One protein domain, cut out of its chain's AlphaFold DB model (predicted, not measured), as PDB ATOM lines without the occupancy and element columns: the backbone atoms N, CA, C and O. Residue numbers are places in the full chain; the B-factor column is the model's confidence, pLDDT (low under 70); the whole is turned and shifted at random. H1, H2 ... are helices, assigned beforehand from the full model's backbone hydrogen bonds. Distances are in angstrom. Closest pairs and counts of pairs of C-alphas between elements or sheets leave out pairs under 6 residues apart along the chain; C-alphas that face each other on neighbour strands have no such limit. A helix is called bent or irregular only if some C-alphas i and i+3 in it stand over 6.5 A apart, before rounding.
ATOM      1  N   GLN A  19     177.438 214.832 170.649       88.19
ATOM      2  CA  GLN A  19     176.442 215.290 171.615       88.19
ATOM      3  C   GLN A  19     177.092 215.432 172.991       88.19
ATOM      4  O   GLN A  19     178.005 214.690 173.336       88.19
ATOM      5  N   VAL A  20     176.611 216.379 173.788       89.94
ATOM      6  CA  VAL A  20     177.055 216.583 175.168       89.94
ATOM      7  C   VAL A  20     176.027 215.956 176.093       89.94
ATOM      8  O   VAL A  20     174.843 216.282 176.011       89.94
ATOM      9  N   ILE A  21     176.468 215.070 176.979       91.81
ATOM     10  CA  ILE A  21     175.592 214.427 177.957       91.81
ATOM     11  C   ILE A  21     175.576 215.265 179.238       91.81
ATOM     12  O   ILE A  21     176.625 215.561 179.810       91.81
ATOM     13  N   CYS A  22     174.386 215.664 179.691       93.44
ATOM     14  CA  CYS A  22     174.229 216.294 181.000       93.44
ATOM     15  C   CYS A  22     174.535 215.273 182.105       93.44
ATOM     16  O   CYS A  22     173.874 214.240 182.176       93.44
ATOM     17  N   LYS A  23     175.484 215.566 183.000       92.56
ATOM     18  CA  LYS A  23     175.853 214.678 184.116       92.56
ATOM     19  C   LYS A  23     174.766 214.578 185.197       92.56
ATOM     20  O   LYS A  23     174.824 213.671 186.013       92.56
ATOM     21  N   ILE A  24     173.773 215.474 185.184       92.56
ATOM     22  CA  ILE A  24     172.676 215.506 186.170       92.56
ATOM     23  C   ILE A  24     171.521 214.612 185.734       92.56
ATOM     24  O   ILE A  24     171.033 213.796 186.504       92.56
ATOM     25  N   CYS A  25     171.068 214.780 184.489       93.00
ATOM     26  CA  CYS A  25     169.874 214.104 183.978       93.00
ATOM     27  C   CYS A  25     170.148 213.080 182.871       93.00
ATOM     28  O   CYS A  25     169.206 212.515 182.327       93.00
ATOM     29  N   GLY A  26     171.405 212.886 182.464       91.94
ATOM     30  CA  GLY A  26     171.784 211.968 181.385       91.94
ATOM     31  C   GLY A  26     171.306 212.385 179.989       91.94
ATOM     32  O   GLY A  26     171.556 211.681 179.013       91.94
ATOM     33  N   ARG A  27     170.619 213.527 179.849       91.69
ATOM     34  CA  ARG A  27     170.051 213.959 178.569       91.69
ATOM     35  C   ARG A  27     171.149 214.397 177.603       91.69
ATOM     36  O   ARG A  27     171.979 215.244 177.936       91.69
ATOM     37  N   ALA A  28     171.081 213.891 176.375       90.44
ATOM     38  CA  ALA A  28     171.912 214.364 175.282       90.44
ATOM     39  C   ALA A  28     171.467 215.749 174.794       90.44
ATOM     40  O   ALA A  28     170.288 215.990 174.522       90.44
ATOM     41  N   CYS A  29     172.418 216.668 174.686       89.81
ATOM     42  CA  CYS A  29     172.207 218.059 174.310       89.81
ATOM     43  C   CYS A  29     173.258 218.498 173.286       89.81
ATOM     44  O   CYS A  29     174.419 218.103 173.345       89.81
ATOM     45  N   LYS A  30     172.871 219.381 172.360       88.56
ATOM     46  CA  LYS A  30     173.825 220.027 171.438       88.56
ATOM     47  C   LYS A  30     174.666 221.107 172.132       88.56
ATOM     48  O   LYS A  30     175.765 221.426 171.697       88.56
ATOM     49  N   LEU A  31     174.157 221.676 173.223       91.31
ATOM     50  CA  LEU A  31     174.832 222.678 174.042       91.31
ATOM     51  C   LEU A  31     174.253 222.638 175.458       91.31
ATOM     52  O   LEU A  31     173.040 222.778 175.624       91.31
ATOM     53  N   LEU A  32     175.103 222.534 176.478       89.75
ATOM     54  CA  LEU A  32     174.687 222.715 177.872       89.75
ATOM     55  C   LEU A  32     174.700 224.202 178.235       89.75
ATOM     56  O   LEU A  32     175.693 224.710 178.738       89.75
ATOM     57  N   HIS A  33     173.619 224.929 177.944       87.44
ATOM     58  CA  HIS A  33     173.518 226.376 178.194       87.44
ATOM     59  C   HIS A  33     172.626 226.722 179.395       87.44
ATOM     60  O   HIS A  33     171.901 225.871 179.911       87.44
ATOM     61  N   LYS A  34     172.615 228.008 179.785       87.44
ATOM     62  CA  LYS A  34     171.852 228.549 180.926       87.44
ATOM     63  C   LYS A  34     170.413 228.013 181.054       87.44
ATOM     64  O   LYS A  34     170.060 227.634 182.161       87.44
ATOM     65  N   PRO A  35     169.574 227.941 179.995       88.19
ATOM     66  CA  PRO A  35     168.204 227.445 180.143       88.19
ATOM     67  C   PRO A  35     168.126 226.004 180.647       88.19
ATOM     68  O   PRO A  35     167.279 225.706 181.475       88.19
ATOM     69  N   HIS A  36     169.017 225.128 180.174       90.75
ATOM     70  CA  HIS A  36     169.063 223.742 180.628       90.75
ATOM     71  C   HIS A  36     169.610 223.651 182.056       90.75
ATOM     72  O   HIS A  36     169.012 222.999 182.900       90.75
ATOM     73  N   LEU A  37     170.702 224.365 182.346       92.81
ATOM     74  CA  LEU A  37     171.335 224.357 183.669       92.81
ATOM     75  C   LEU A  37     170.412 224.890 184.776       92.81
ATOM     76  O   LEU A  37     170.377 224.326 185.865       92.81
ATOM     77  N   ARG A  38     169.583 225.898 184.478       91.69
ATOM     78  CA  ARG A  38     168.596 226.434 185.431       91.69
ATOM     79  C   ARG A  38     167.549 225.416 185.872       91.69
ATOM     80  O   ARG A  38     167.073 225.519 186.993       91.69
ATOM     81  N   VAL A  39     167.205 224.434 185.031       92.31
ATOM     82  CA  VAL A  39     166.298 223.334 185.425       92.31
ATOM     83  C   VAL A  39     166.896 222.520 186.577       92.31
ATOM     84  O   VAL A  39     166.163 221.939 187.368       92.31
ATOM     85  N   HIS A  40     168.222 222.524 186.702       92.38
ATOM     86  CA  HIS A  40     168.965 221.851 187.761       92.38
ATOM     87  C   HIS A  40     169.440 222.802 188.868       92.38
ATOM     88  O   HIS A  40     170.281 222.422 189.672       92.38
ATOM     89  N   GLY A  41     168.939 224.042 188.905       91.44
ATOM     90  CA  GLY A  41     169.344 225.036 189.903       91.44
ATOM     91  C   GLY A  41     170.731 225.647 189.682       91.44
ATOM     92  O   GLY A  41     171.177 226.416 190.522       91.44
ATOM     93  N   ILE A  42     171.391 225.365 188.555       91.31
ATOM     94  CA  ILE A  42     172.748 225.846 188.265       91.31
ATOM     95  C   ILE A  42     172.683 227.135 187.440       91.31
ATOM     96  O   ILE A  42     172.043 227.197 186.380       91.31
ATOM     97  N   ALA A  43     173.362 228.184 187.902       87.69
ATOM     98  CA  ALA A  43     173.283 229.523 187.329       87.69
ATOM     99  C   ALA A  43     174.175 229.705 186.091       87.69
ATOM    100  O   ALA A  43     173.866 230.519 185.206       87.69
ATOM    101  N   SER A  44     175.280 228.958 185.999       89.62
ATOM    102  CA  SER A  44     176.265 229.127 184.927       89.62
ATOM    103  C   SER A  44     176.990 227.841 184.522       89.62
ATOM    104  O   SER A  44     177.020 226.852 185.245       89.62
ATOM    105  N   GLN A  45     177.617 227.863 183.341       90.56
ATOM    106  CA  GLN A  45     178.509 226.780 182.913       90.56
ATOM    107  C   GLN A  45     179.775 226.683 183.775       90.56
ATOM    108  O   GLN A  45     180.354 225.609 183.838       90.56
ATOM    109  N   VAL A  46     180.214 227.785 184.395       91.12
ATOM    110  CA  VAL A  46     181.395 227.805 185.274       91.12
ATOM    111  C   VAL A  46     181.106 226.979 186.521       91.12
ATOM    112  O   VAL A  46     181.785 225.995 186.773       91.12
ATOM    113  N   GLU A  47     179.997 227.286 187.186       91.81
ATOM    114  CA  GLU A  47     179.500 226.536 188.343       91.81
ATOM    115  C   GLU A  47     179.270 225.051 188.008       91.81
ATOM    116  O   GLU A  47     179.677 224.166 188.754       91.81
ATOM    117  N   TYR A  48     178.686 224.754 186.840       93.50
ATOM    118  CA  TYR A  48     178.531 223.373 186.370       93.50
ATOM    119  C   TYR A  48     179.877 222.649 186.199       93.50
ATOM    120  O   TYR A  48     179.982 221.460 186.482       93.50
ATOM    121  N   ARG A  49     180.911 223.341 185.704       93.19
ATOM    122  CA  ARG A  49     182.247 222.755 185.530       93.19
ATOM    123  C   ARG A  49     182.905 222.461 186.866       93.19
ATOM    124  O   ARG A  49     183.414 221.360 187.027       93.19
ATOM    125  N   GLU A  50     182.853 223.410 187.793       93.06
ATOM    126  CA  GLU A  50     183.396 223.269 189.146       93.06
ATOM    127  C   GLU A  50     182.729 222.106 189.888       93.06
ATOM    128  O   GLU A  50     183.411 221.257 190.450       93.06
ATOM    129  N   MET A  51     181.398 222.000 189.802       93.06
ATOM    130  CA  MET A  51     180.624 220.938 190.452       93.06
ATOM    131  C   MET A  51     180.982 219.525 189.966       93.06
ATOM    132  O   MET A  51     180.871 218.564 190.724       93.06
ATOM    133  N   TYR A  52     181.381 219.380 188.700       91.50
ATOM    134  CA  TYR A  52     181.621 218.079 188.064       91.50
ATOM    135  C   TYR A  52     183.076 217.830 187.661       91.50
ATOM    136  O   TYR A  52     183.320 216.907 186.868       91.50
ATOM    137  N   ASP A  53     183.991 218.657 188.172       90.94
ATOM    138  CA  ASP A  53     185.428 218.650 187.884       90.94
ATOM    139  C   ASP A  53     185.730 218.557 186.375       90.94
ATOM    140  O   ASP A  53     186.439 217.682 185.878       90.94
ATOM    141  N   ILE A  54     185.071 219.420 185.597       87.88
ATOM    142  CA  ILE A  54     185.207 219.459 184.137       87.88
ATOM    143  C   ILE A  54     186.181 220.573 183.755       87.88
ATOM    144  O   ILE A  54     185.818 221.753 183.782       87.88
ATOM    145  N   GLY A  55     187.372 220.193 183.290       86.56
ATOM    146  CA  GLY A  55     188.389 221.122 182.788       86.56
ATOM    147  C   GLY A  55     187.855 222.097 181.731       86.56
ATOM    148  O   GLY A  55     186.991 221.758 180.913       86.56
ATOM    149  N   TYR A  56     188.334 223.342 181.756       84.50
ATOM    150  CA  TYR A  56     187.852 224.437 180.899       84.50
ATOM    151  C   TYR A  56     188.041 224.167 179.399       84.50
ATOM    152  O   TYR A  56     187.267 224.655 178.572       84.50
ATOM    153  N   GLU A  57     189.039 223.363 179.054       83.12
ATOM    154  CA  GLU A  57     189.354 222.886 177.713       83.12
ATOM    155  C   GLU A  57     188.339 221.873 177.168       83.12
ATOM    156  O   GLU A  57     188.224 221.726 175.949       83.12
ATOM    157  N   VAL A  58     187.564 221.217 178.040       85.31
ATOM    158  CA  VAL A  58     186.534 220.257 177.634       85.31
ATOM    159  C   VAL A  58     185.310 221.016 177.106       85.31
ATOM    160  O   VAL A  58     184.711 221.816 177.835       85.31
ATOM    161  N   PRO A  59     184.895 220.802 175.848       87.19
ATOM    162  CA  PRO A  59     183.768 221.513 175.258       87.19
ATOM    163  C   PRO A  59     182.428 221.053 175.850       87.19
ATOM    164  O   PRO A  59     182.099 219.871 175.854       87.19
ATOM    165  N   LEU A  60     181.603 222.015 176.277       91.12
ATOM    166  CA  LEU A  60     180.201 221.789 176.678       91.12
ATOM    167  C   LEU A  60     179.214 222.028 175.523       91.12
ATOM    168  O   LEU A  60     178.028 222.301 175.734       91.12
ATOM    169  N   ASN A  61     179.709 221.941 174.290       91.88
ATOM    170  CA  ASN A  61     178.927 222.000 173.068       91.88
ATOM    171  C   ASN A  61     179.316 220.879 172.105       91.88
ATOM    172  O   ASN A  61     180.451 220.406 172.104       91.88
ATOM    173  N   SER A  62     178.357 220.466 171.283       90.75
ATOM    174  CA  SER A  62     178.608 219.482 170.247       90.75
ATOM    175  C   SER A  62     179.360 220.082 169.064       90.75
ATOM    176  O   SER A  62     179.372 221.303 168.866       90.75
ATOM    177  N   ARG A  63     179.955 219.209 168.245       89.38
ATOM    178  CA  ARG A  63     180.543 219.572 166.951       89.38
ATOM    179  C   ARG A  63     179.529 220.299 166.065       89.38
ATOM    180  O   ARG A  63     179.787 221.434 165.685       89.38
ATOM    181  N   ASP A  64     178.336 219.730 165.890       85.75
ATOM    182  CA  ASP A  64     177.259 220.327 165.087       85.75
ATOM    183  C   ASP A  64     176.893 221.745 165.540       85.75
ATOM    184  O   ASP A  64     176.651 222.631 164.725       85.75
ATOM    185  N   TYR A  65     176.848 221.986 166.856       87.75
ATOM    186  CA  TYR A  65     176.572 223.322 167.377       87.75
ATOM    187  C   TYR A  65     177.722 224.293 167.080       87.75
ATOM    188  O   TYR A  65     177.485 225.467 166.795       87.75
ATOM    189  N   ALA A  66     178.968 223.827 167.167       86.00
ATOM    190  CA  ALA A  66     180.135 224.642 166.860       86.00
ATOM    191  C   ALA A  66     180.209 225.011 165.370       86.00
ATOM    192  O   ALA A  66     180.560 226.149 165.060       86.00
ATOM    193  N   ASP A  67     179.844 224.091 164.477       85.50
ATOM    194  CA  ASP A  67     179.813 224.333 163.034       85.50
ATOM    195  C   ASP A  67     178.676 225.291 162.662       85.50
ATOM    196  O   ASP A  67     178.931 226.304 162.015       85.50
ATOM    197  N   LEU A  68     177.474 225.090 163.217       82.81
ATOM    198  CA  LEU A  68     176.361 226.037 163.079       82.81
ATOM    199  C   LEU A  68     176.747 227.445 163.562       82.81
ATOM    200  O   LEU A  68     176.433 228.449 162.929       82.81
ATOM    201  N   ARG A  69     177.447 227.549 164.700       83.62
ATOM    202  CA  ARG A  69     177.906 228.846 165.217       83.62
ATOM    203  C   ARG A  69     178.894 229.515 164.262       83.62
ATOM    204  O   ARG A  69     178.853 230.735 164.137       83.62
ATOM    205  N   ARG A  70     179.780 228.741 163.633       83.88
ATOM    206  CA  ARG A  70     180.771 229.248 162.679       83.88
ATOM    207  C   ARG A  70     180.098 229.759 161.412       83.88
ATOM    208  O   ARG A  70     180.339 230.897 161.040       83.88
ATOM    209  N   GLU A  71     179.167 228.991 160.857       80.19
ATOM    210  CA  GLU A  71     178.361 229.404 159.704       80.19
ATOM    211  C   GLU A  71     177.593 230.710 159.986       80.19
ATOM    212  O   GLU A  71     177.566 231.629 159.168       80.19
ATOM    213  N   VAL A  72     177.026 230.849 161.190       76.81
ATOM    214  CA  VAL A  72     176.363 232.092 161.620       76.81
ATOM    215  C   VAL A  72     177.345 233.265 161.732       76.81
ATOM    216  O   VAL A  72     176.958 234.401 161.462       76.81
TER     217      VAL A  72
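Overview. This is residues 19 to 72 of the 177 residues of an uncharacterized protein of Candidatus Daviesbacteria bacterium RIFCSPLOWO2_02_FULL_41_8 (UniProt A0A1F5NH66). A small body of loops and two short helices, H1 and H2, has a third helix, H3, at the end of its longest axis away from H1 and H2, and residues 67 to 72 of H3 stick out from it. Residues 19 to 33, with no named element, run out and fold back as a narrow loop, tied by a short antiparallel pairing of residues 20 to 21 with residues 28 to 29. The printed part has 54 residues with three named helices, in the order H1, H2, H3, and no named strand; the class is all helix, though under half of the residues, 23 of 54, are in named elements. The whole is compact, with a radius of gyration of the C-alphas of 11.2 A, and the C-alphas span 31 by 22 by 18 A.

Along the chain. The longest helix is H3, residues 63 to 72, 10 residues and 14.2 A from first to last C-alpha. It begins at C-alpha 63, at (180.543, 219.572, 166.951), and ends with the printed part at C-alpha 72, at (176.363, 232.092, 161.620). H2 is residues 45 to 51, 9.8 A from first to last C-alpha. H1 is residues 34 to 39, 8.8 A from first to last C-alpha, and begins at C-alpha 34, at (171.852, 228.549, 180.926). No helix is bent or irregular.

Arrangement. H3 touches no helix: it is apart from H1 and apart from H2, with no C-alpha of either within 8 A of it. Residues 67 to 72, which belong to H3, stand free. H1 and H2 only just touch, with 3 pairs of C-alphas within 8 A. Their closest C-alphas, those of Lys 34 and Gln 45, are 7.2 A apart. The two run the same way at a steep tilt of 46 degrees, and their centres are 12.2 A apart. In H2 and H3 every O i to N i+4 pair is within hydrogen-bond range; in H1 this holds for 1 of 2 pairs.

Size, cuts and confidence. The two C-alphas farthest apart, those of Met 51 and Glu 71, are 32.0 A apart, while the first and last printed C-alphas, those of Gln 19 and Val 72, are 19.6 A apart. The printed part has no cut. The link from H1 to H2, 5 residues, is tight, and the link from H2 to H3, 11 residues, is long. The C-alphas of residues 19 to 33 lie 2 to 12 A from the mean of the C-alphas. The mean pLDDT of the printed part is 89.2, and no printed residue is under 70; the mean is 84 in H3, 91 in H1 and 92 in H2.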